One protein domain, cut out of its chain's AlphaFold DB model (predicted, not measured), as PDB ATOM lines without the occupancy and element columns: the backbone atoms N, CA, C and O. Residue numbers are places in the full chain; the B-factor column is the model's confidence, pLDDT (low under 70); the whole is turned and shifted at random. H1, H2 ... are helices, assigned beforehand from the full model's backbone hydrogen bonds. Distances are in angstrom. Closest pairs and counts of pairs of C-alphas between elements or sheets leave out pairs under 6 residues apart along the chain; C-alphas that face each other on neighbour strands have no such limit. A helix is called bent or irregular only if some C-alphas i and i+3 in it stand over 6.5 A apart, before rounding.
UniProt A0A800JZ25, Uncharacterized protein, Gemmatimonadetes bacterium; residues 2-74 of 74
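This is residues 2 to 74 of the 74 residues of an uncharacterized protein of Gemmatimonadetes bacterium (UniProt A0A800JZ25). Little regular structure is here: two helices, H1 and H2, meet near their ends as a V, and long unnamed stretches, residues 2 to 22 and 51 to 74, run before and after them. Residues 7 to 9 cross H2, residues 55 to 59 fold back beside it, and residues 14 to 19 and 69 to 74 stick out. The printed part has 73 residues, with H1 then H2 and no named strand, class all helix, though only 24 residues are in named elements. It is loose, radius of gyration of the C-alphas 14.4 A, and flat, spanning 48 by 35 by 16 A.

Find H1 at residues 23 to 31; a tight link of 4 residues leads to H2, residues 36 to 50. H2 touches H1 with residues 36 to 39 alone; the closest C-alphas, of Phe 30 and Leu 36, are 5.6 A apart. They run opposite ways at a steep tilt of 50 degrees. In H1 every O i to N i+4 pair is within hydrogen-bond range, in H2 8 of 11.

Find C-alpha 23 at (180.517, 177.967, 141.842); H1 runs 12.4 A from there. H2 runs 20.6 A to C-alpha 50 at (196.827, 175.437, 131.498) and is only just irregular: C-alphas 43 and 46 are 6.9 A apart.

The farthest C-alphas, of Asp 53 and Gly 74, are 48.4 A apart. The printed part has no cut; pLDDT is under 70 at residues 2 to 3 and 64 to 74.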
ATOM      1  N   ALA A   2     194.186 178.436 153.487       59.56
ATOM      2  CA  ALA A   2     194.923 179.168 154.535       59.56
ATOM      3  C   ALA A   2     196.462 178.968 154.573       59.56
ATOM      4  O   ALA A   2     197.140 179.551 155.407       59.56
ATOM      5  N   ARG A   3     197.028 178.140 153.682       62.44
ATOM      6  CA  ARG A   3     198.475 177.917 153.513       62.44
ATOM      7  C   ARG A   3     198.988 178.165 152.082       62.44
ATOM      8  O   ARG A   3     200.161 177.938 151.836       62.44
ATOM      9  N   GLY A   4     198.132 178.589 151.141       70.56
ATOM     10  CA  GLY A   4     198.528 178.860 149.746       70.56
ATOM     11  C   GLY A   4     198.902 177.628 148.902       70.56
ATOM     12  O   GLY A   4     199.686 177.740 147.978       70.56
ATOM     13  N   TRP A   5     198.393 176.435 149.235       82.31
ATOM     14  CA  TRP A   5     198.782 175.163 148.585       82.31
ATOM     15  C   TRP A   5     197.870 174.710 147.439       82.31
ATOM     16  O   TRP A   5     197.936 173.559 147.022       82.31
ATOM     17  N   VAL A   6     196.932 175.555 147.015       89.62
ATOM     18  CA  VAL A   6     195.927 175.181 146.017       89.62
ATOM     19  C   VAL A   6     196.063 176.124 144.837       89.62
ATOM     20  O   VAL A   6     195.948 177.331 145.027       89.62
ATOM     21  N   ASP A   7     196.257 175.560 143.648       91.75
ATOM     22  CA  ASP A   7     196.437 176.322 142.409       91.75
ATOM     23  C   ASP A   7     195.159 176.403 141.560       91.75
ATOM     24  O   ASP A   7     195.015 177.327 140.758       91.75
ATOM     25  N   TYR A   8     194.209 175.478 141.766       93.00
ATOM     26  CA  TYR A   8     192.974 175.359 140.983       93.00
ATOM     27  C   TYR A   8     191.757 175.051 141.860       93.00
ATOM     28  O   TYR A   8     191.850 174.308 142.839       93.00
ATOM     29  N   LEU A   9     190.595 175.567 141.463       91.75
ATOM     30  CA  LEU A   9     189.290 175.194 142.007       91.75
ATOM     31  C   LEU A   9     188.373 174.766 140.859       91.75
ATOM     32  O   LEU A   9     188.190 175.501 139.891       91.75
ATOM     33  N   SER A  10     187.774 173.585 140.984       90.75
ATOM     34  CA  SER A  10     186.815 173.037 140.022       90.75
ATOM     35  C   SER A  10     185.560 172.562 140.749       90.75
ATOM     36  O   SER A  10     185.614 172.204 141.923       90.75
ATOM     37  N   SER A  11     184.430 172.554 140.039       87.81
ATOM     38  CA  SER A  11     183.170 172.008 140.556       87.81
ATOM     39  C   SER A  11     183.144 170.480 140.592       87.81
ATOM     40  O   SER A  11     182.303 169.918 141.287       87.81
ATOM     41  N   ASP A  12     184.015 169.828 139.811       87.94
ATOM     42  CA  ASP A  12     184.002 168.379 139.575       87.94
ATOM     43  C   ASP A  12     182.589 167.833 139.265       87.94
ATOM     44  O   ASP A  12     182.149 166.779 139.731       87.94
ATOM     45  N   PHE A  13     181.810 168.618 138.515       86.12
ATOM     46  CA  PHE A  13     180.402 168.337 138.288       86.12
ATOM     47  C   PHE A  13     180.192 167.219 137.257       86.12
ATOM     48  O   PHE A  13     180.645 167.308 136.120       86.12
ATOM     49  N   HIS A  14     179.412 166.204 137.639       86.94
ATOM     50  CA  HIS A  14     179.148 164.996 136.842       86.94
ATOM     51  C   HIS A  14     177.665 164.828 136.439       86.94
ATOM     52  O   HIS A  14     177.196 163.704 136.267       86.94
ATOM     53  N   ALA A  15     176.895 165.921 136.328       81.00
ATOM     54  CA  ALA A  15     175.501 165.911 135.839       81.00
ATOM     55  C   ALA A  15     174.527 164.980 136.595       81.00
ATOM     56  O   ALA A  15     173.545 164.489 136.037       81.00
ATOM     57  N   ARG A  16     174.764 164.741 137.890       81.81
ATOM     58  CA  ARG A  16     173.840 163.969 138.734       81.81
ATOM     59  C   ARG A  16     172.657 164.850 139.125       81.81
ATOM     60  O   ARG A  16     172.867 165.942 139.636       81.81
ATOM     61  N   ALA A  17     171.431 164.351 138.953       74.56
ATOM     62  CA  ALA A  17     170.191 165.123 139.122       74.56
ATOM     63  C   ALA A  17     170.018 165.827 140.487       74.56
ATOM     64  O   ALA A  17     169.230 166.757 140.594       74.56
ATOM     65  N   HIS A  18     170.738 165.390 141.523       76.94
ATOM     66  CA  HIS A  18     170.692 165.957 142.874       76.94
ATOM     67  C   HIS A  18     171.906 166.831 143.231       76.94
ATOM     68  O   HIS A  18     171.968 167.339 144.346       76.94
ATOM     69  N   LEU A  19     172.888 166.978 142.336       74.12
ATOM     70  CA  LEU A  19     174.079 167.793 142.581       74.12
ATOM     71  C   LEU A  19     173.946 169.124 141.838       74.12
ATOM     72  O   LEU A  19     173.625 169.152 140.653       74.12
ATOM     73  N   GLY A  20     174.172 170.227 142.547       75.62
ATOM     74  CA  GLY A  20     174.210 171.569 141.973       75.62
ATOM     75  C   GLY A  20     175.629 171.984 141.588       75.62
ATOM     76  O   GLY A  20     176.616 171.432 142.075       75.62
ATOM     77  N   ILE A  21     175.740 172.996 140.729       80.38
ATOM     78  CA  ILE A  21     177.012 173.674 140.458       80.38
ATOM     79  C   ILE A  21     177.157 174.804 141.484       80.38
ATOM     80  O   ILE A  21     176.542 175.859 141.345       80.38
ATOM     81  N   HIS A  22     177.987 174.595 142.505       85.56
ATOM     82  CA  HIS A  22     178.153 175.515 143.644       85.56
ATOM     83  C   HIS A  22     179.188 176.630 143.414       85.56
ATOM     84  O   HIS A  22     179.750 177.176 144.360       85.56
ATOM     85  N   LEU A  23     179.472 176.987 142.157       85.81
ATOM     86  CA  LEU A  23     180.517 177.967 141.842       85.81
ATOM     87  C   LEU A  23     180.157 179.382 142.325       85.81
ATOM     88  O   LEU A  23     181.022 180.090 142.829       85.81
ATOM     89  N   LYS A  24     178.877 179.768 142.228       88.00
ATOM     90  CA  LYS A  24     178.386 181.063 142.732       88.00
ATOM     91  C   LYS A  24     178.405 181.135 144.258       88.00
ATOM     92  O   LYS A  24     178.748 182.167 144.819       88.00
ATOM     93  N   ASP A  25     178.069 180.028 144.918       89.56
ATOM     94  CA  ASP A  25     178.119 179.934 146.379       89.56
ATOM     95  C   ASP A  25     179.571 180.052 146.867       89.56
ATOM     96  O   ASP A  25     179.857 180.761 147.832       89.56
ATOM     97  N   ALA A  26     180.503 179.411 146.152       89.62
ATOM     98  CA  ALA A  26     181.930 179.545 146.406       89.62
ATOM     99  C   ALA A  26     182.412 180.990 146.193       89.62
ATOM    100  O   ALA A  26     183.087 181.525 147.066       89.62
ATOM    101  N   GLU A  27     182.030 181.652 145.098       92.12
ATOM    102  CA  GLU A  27     182.380 183.061 144.862       92.12
ATOM    103  C   GLU A  27     181.921 183.956 146.020       92.12
ATOM    104  O   GLU A  27     182.726 184.698 146.589       92.12
ATOM    105  N   ALA A  28     180.655 183.835 146.431       90.81
ATOM    106  CA  ALA A  28     180.097 184.610 147.537       90.81
ATOM    107  C   ALA A  28     180.867 184.389 148.849       90.81
ATOM    108  O   ALA A  28     181.112 185.335 149.601       90.81
ATOM    109  N   TYR A  29     181.292 183.152 149.110       88.56
ATOM    110  CA  TYR A  29     182.073 182.804 150.292       88.56
ATOM    111  C   TYR A  29     183.475 183.434 150.298       88.56
ATOM    112  O   TYR A  29     183.928 183.940 151.330       88.56
ATOM    113  N   PHE A  30     184.150 183.464 149.147       90.94
ATOM    114  CA  PHE A  30     185.432 184.157 149.013       90.94
ATOM    115  C   PHE A  30     185.274 185.670 149.133       90.94
ATOM    116  O   PHE A  30     186.053 186.295 149.847       90.94
ATOM    117  N   VAL A  31     184.255 186.263 148.504       90.75
ATOM    118  CA  VAL A  31     183.967 187.703 148.622       90.75
ATOM    119  C   VAL A  31     183.733 188.095 150.083       90.75
ATOM    120  O   VAL A  31     184.275 189.096 150.544       90.75
ATOM    121  N   ALA A  32     182.999 187.277 150.844       89.69
ATOM    122  CA  ALA A  32     182.770 187.506 152.272       89.69
ATOM    123  C   ALA A  32     184.050 187.445 153.134       89.69
ATOM    124  O   ALA A  32     184.031 187.900 154.278       89.69
ATOM    125  N   SER A  33     185.141 186.898 152.593       87.38
ATOM    126  CA  SER A  33     186.440 186.736 153.258       87.38
ATOM    127  C   SER A  33     187.545 187.593 152.619       87.38
ATOM    128  O   SER A  33     188.719 187.274 152.788       87.38
ATOM    129  N   ASP A  34     187.187 188.634 151.854       88.56
ATOM    130  CA  ASP A  34     188.125 189.486 151.092       88.56
ATOM    131  C   ASP A  34     189.052 188.689 150.144       88.56
ATOM    132  O   ASP A  34     190.201 189.032 149.884       88.56
ATOM    133  N   GLY A  35     188.544 187.561 149.641       91.50
ATOM    134  CA  GLY A  35     189.287 186.568 148.866       91.50
ATOM    135  C   GLY A  35     189.014 186.595 147.359       91.50
ATOM    136  O   GLY A  35     189.287 185.606 146.677       91.50
ATOM    137  N   LEU A  36     188.403 187.655 146.819       92.94
ATOM    138  CA  LEU A  36     187.945 187.671 145.420       92.94
ATOM    139  C   LEU A  36     189.097 187.458 144.422       92.94
ATOM    140  O   LEU A  36     188.937 186.737 143.437       92.94
ATOM    141  N   GLU A  37     190.268 188.035 144.681       92.88
ATOM    142  CA  GLU A  37     191.434 187.857 143.811       92.88
ATOM    143  C   GLU A  37     191.916 186.396 143.797       92.88
ATOM    144  O   GLU A  37     192.202 185.837 142.734       92.88
ATOM    145  N   GLN A  38     191.932 185.739 144.956       93.25
ATOM    146  CA  GLN A  38     192.274 184.328 145.097       93.25
ATOM    147  C   GLN A  38     191.240 183.450 144.388       93.25
ATOM    148  O   GLN A  38     191.614 182.502 143.698       93.25
ATOM    149  N   PHE A  39     189.951 183.787 144.483       93.94
ATOM    150  CA  PHE A  39     188.899 183.093 143.740       93.94
ATOM    151  C   PHE A  39     189.115 183.184 142.223       93.94
ATOM    152  O   PHE A  39     189.032 182.171 141.525       93.94
ATOM    153  N   GLN A  40     189.465 184.365 141.707       95.44
ATOM    154  CA  GLN A  40     189.769 184.562 140.285       95.44
ATOM    155  C   GLN A  40     191.029 183.808 139.842       95.44
ATOM    156  O   GLN A  40     191.056 183.264 138.733       95.44
ATOM    157  N   LEU A  41     192.066 183.756 140.685       95.88
ATOM    158  CA  LEU A  41     193.266 182.959 140.419       95.88
ATOM    159  C   LEU A  41     192.914 181.477 140.273       95.88
ATOM    160  O   LEU A  41     193.279 180.861 139.275       95.88
ATOM    161  N   LEU A  42     192.132 180.949 141.215       94.50
ATOM    162  CA  LEU A  42     191.765 179.536 141.291       94.50
ATOM    163  C   LEU A  42     190.798 179.076 140.191       94.50
ATOM    164  O   LEU A  42     190.860 177.915 139.789       94.50
ATOM    165  N   THR A  43     189.893 179.945 139.727       95.19
ATOM    166  CA  THR A  43     188.783 179.550 138.832       95.19
ATOM    167  C   THR A  43     188.903 180.060 137.399       95.19
ATOM    168  O   THR A  43     188.302 179.471 136.504       95.19
ATOM    169  N   VAL A  44     189.683 181.121 137.155       95.81
ATOM    170  CA  VAL A  44     189.794 181.743 135.824       95.81
ATOM    171  C   VAL A  44     191.243 181.808 135.355       95.81
ATOM    172  O   VAL A  44     191.572 181.238 134.317       95.81
ATOM    173  N   LYS A  45     192.126 182.481 136.104       97.19
ATOM    174  CA  LYS A  45     193.485 182.784 135.622       97.19
ATOM    175  C   LYS A  45     194.349 181.529 135.517       97.19
ATOM    176  O   LYS A  45     194.891 181.271 134.447       97.19
ATOM    177  N   ASN A  46     194.463 180.734 136.582       96.62
ATOM    178  CA  ASN A  46     195.295 179.529 136.551       96.62
ATOM    179  C   ASN A  46     194.743 178.461 135.598       96.62
ATOM    180  O   ASN A  46     195.532 177.935 134.815       96.62
ATOM    181  N   PRO A  47     193.424 178.184 135.551       96.19
ATOM    182  CA  PRO A  47     192.864 177.339 134.496       96.19
ATOM    183  C   PRO A  47     193.164 177.857 133.081       96.19
ATOM    184  O   PRO A  47     193.545 177.074 132.218       96.19
ATOM    185  N   GLY A  48     193.076 179.172 132.848       97.31
ATOM    186  CA  GLY A  48     193.448 179.797 131.573       97.31
ATOM    187  C   GLY A  48     194.897 179.518 131.158       97.31
ATOM    188  O   GLY A  48     195.162 179.242 129.993       97.31
ATOM    189  N   ARG A  49     195.821 179.522 132.124       97.19
ATOM    190  CA  ARG A  49     197.253 179.251 131.910       97.19
ATOM    191  C   ARG A  49     197.531 177.806 131.492       97.19
ATOM    192  O   ARG A  49     198.413 177.590 130.671       97.19
ATOM    193  N   VAL A  50     196.728 176.841 131.950       95.81
ATOM    194  CA  VAL A  50     196.827 175.437 131.498       95.81
ATOM    195  C   VAL A  50     196.604 175.325 129.989       95.81
ATOM    196  O   VAL A  50     197.333 174.605 129.316       95.81
ATOM    197  N   PHE A  51     195.649 176.075 129.429       94.31
ATOM    198  CA  PHE A  51     195.402 176.082 127.979       94.31
ATOM    199  C   PHE A  51     196.542 176.705 127.162       94.31
ATOM    200  O   PHE A  51     196.588 176.521 125.948       94.31
ATOM    201  N   LEU A  52     197.440 177.440 127.819       97.00
ATOM    202  CA  LEU A  52     198.599 178.093 127.220       97.00
ATOM    203  C   LEU A  52     199.919 177.369 127.535       97.00
ATOM    204  O   LEU A  52     200.974 177.876 127.172       97.00
ATOM    205  N   ASP A  53     199.865 176.204 128.195       96.88
ATOM    206  CA  ASP A  53     201.037 175.460 128.689       96.88
ATOM    207  C   ASP A  53     201.933 176.289 129.637       96.88
ATOM    208  O   ASP A  53     203.157 176.166 129.682       96.88
ATOM    209  N   GLU A  54     201.311 177.175 130.417       97.31
ATOM    210  CA  GLU A  54     201.989 178.028 131.386       97.31
ATOM    211  C   GLU A  54     201.810 177.510 132.821       97.31
ATOM    212  O   GLU A  54     200.728 177.082 133.231       97.31
ATOM    213  N   LEU A  55     202.863 177.635 133.637       96.31
ATOM    214  CA  LEU A  55     202.801 177.339 135.073       96.31
ATOM    215  C   LEU A  55     201.774 178.234 135.786       96.31
ATOM    216  O   LEU A  55     201.682 179.417 135.436       96.31
ATOM    217  N   PRO A  56     201.047 177.740 136.805       96.06
ATOM    218  CA  PRO A  56     200.094 178.547 137.563       96.06
ATOM    219  C   PRO A  56     200.778 179.711 138.288       96.06
ATOM    220  O   PRO A  56     201.952 179.645 138.660       96.06
ATOM    221  N   LEU A  57     200.025 180.789 138.500       95.31
ATOM    222  CA  LEU A  57     200.447 181.873 139.376       95.31
ATOM    223  C   LEU A  57     200.240 181.456 140.839       95.31
ATOM    224  O   LEU A  57     199.215 180.834 141.141       95.31
ATOM    225  N   PRO A  58     201.153 181.840 141.753       93.00
ATOM    226  CA  PRO A  58     200.979 181.590 143.177       93.00
ATOM    227  C   PRO A  58     199.660 182.173 143.682       93.00
ATOM    228  O   PRO A  58     199.342 183.331 143.406       93.00
ATOM    229  N   VAL A  59     198.915 181.386 144.456       91.75
ATOM    230  CA  VAL A  59     197.669 181.832 145.084       91.75
ATOM    231  C   VAL A  59     197.958 182.230 146.533       91.75
ATOM    232  O   VAL A  59     198.323 181.364 147.337       91.75
ATOM    233  N   PRO A  60     197.799 183.516 146.905       88.50
ATOM    234  CA  PRO A  60     197.947 183.941 148.289       88.50
ATOM    235  C   PRO A  60     197.016 183.155 149.221       88.50
ATOM    236  O   PRO A  60     195.925 182.746 148.812       88.50
ATOM    237  N   PRO A  61     197.397 182.949 150.492       86.12
ATOM    238  CA  PRO A  61     196.494 182.357 151.461       86.12
ATOM    239  C   PRO A  61     195.192 183.158 151.576       86.12
ATOM    240  O   PRO A  61     195.204 184.387 151.589       86.12
ATOM    241  N   VAL A  62     194.074 182.447 151.694       77.12
ATOM    242  CA  VAL A  62     192.787 183.030 152.098       77.12
ATOM    243  C   VAL A  62     192.588 182.694 153.567       77.12
ATOM    244  O   VAL A  62     192.623 181.508 153.924       77.12
ATOM    245  N   ASP A  63     192.399 183.707 154.412       73.44
ATOM    246  CA  ASP A  63     191.975 183.490 155.793       73.44
ATOM    247  C   ASP A  63     190.472 183.218 155.819       73.44
ATOM    248  O   ASP A  63     189.628 184.110 155.814       73.44
ATOM    249  N   ILE A  64     190.149 181.933 155.813       66.56
ATOM    250  CA  ILE A  64     188.777 181.451 155.723       66.56
ATOM    251  C   ILE A  64     188.103 181.322 157.107       66.56
ATOM    252  O   ILE A  64     187.000 180.785 157.214       66.56
ATOM    253  N   GLY A  65     188.771 181.763 158.183       57.88
ATOM    254  CA  GLY A  65     188.337 181.558 159.571       57.88
ATOM    255  C   GLY A  65     187.651 182.751 160.246       57.88
ATOM    256  O   GLY A  65     187.144 182.596 161.358       57.88
ATOM    257  N   GLY A  66     187.629 183.935 159.625       55.47
ATOM    258  CA  GLY A  66     187.227 185.180 160.303       55.47
ATOM    259  C   GLY A  66     185.885 185.794 159.885       55.47
ATOM    260  O   GLY A  66     185.313 186.583 160.640       55.47
ATOM    261  N   GLY A  67     185.364 185.453 158.707       59.81
ATOM    262  CA  GLY A  67     184.173 186.086 158.141       59.81
ATOM    263  C   GLY A  67     182.874 185.555 158.751       59.81
ATOM    264  O   GLY A  67     182.560 184.374 158.647       59.81
ATOM    265  N   VAL A  68     182.082 186.439 159.361       54.69
ATOM    266  CA  VAL A  68     180.711 186.220 159.880       54.69
ATOM    267  C   VAL A  68     180.594 185.427 161.193       54.69
ATOM    268  O   VAL A  68     179.945 185.923 162.113       54.69
ATOM    269  N   TRP A  69     181.240 184.268 161.361       51.59
ATOM    270  CA  TRP A  69     181.077 183.459 162.591       51.59
ATOM    271  C   TRP A  69     181.637 184.116 163.866       51.59
ATOM    272  O   TRP A  69     181.081 183.916 164.946       51.59
ATOM    273  N   ASN A  70     182.674 184.953 163.753       50.84
ATOM    274  CA  ASN A  70     183.192 185.740 164.882       50.84
ATOM    275  C   ASN A  70     182.352 186.992 165.184       50.84
ATOM    276  O   ASN A  70     182.400 187.499 166.299       50.84
ATOM    277  N   ARG A  71     181.546 187.478 164.229       50.72
ATOM    278  CA  ARG A  71     180.718 188.687 164.394       50.72
ATOM    279  C   ARG A  71     179.437 188.434 165.197       50.72
ATOM    280  O   ARG A  71     178.836 189.379 165.682       50.72
ATOM    281  N   LEU A  72     179.026 187.170 165.321       51.19
ATOM    282  CA  LEU A  72     177.834 186.732 166.061       51.19
ATOM    283  C   LEU A  72     178.144 186.210 167.474       51.19
ATOM    284  O   LEU A  72     177.222 185.909 168.225       51.19
ATOM    285  N   LYS A  73     179.427 186.073 167.834       45.59
ATOM    286  CA  LYS A  73     179.875 185.669 169.179       45.59
ATOM    287  C   LYS A  73     180.369 186.846 170.038       45.59
ATOM    288  O   LYS A  73     180.898 186.597 171.118       45.59
ATOM    289  N   GLY A  74     180.231 188.082 169.549       40.22
ATOM    290  CA  GLY A  74     180.541 189.322 170.269       40.22
ATOM    291  C   GLY A  74     179.285 189.998 170.789       40.22
ATOM    292  O   GLY A  74     178.290 190.007 170.031       40.22
TER     293      GLY A  74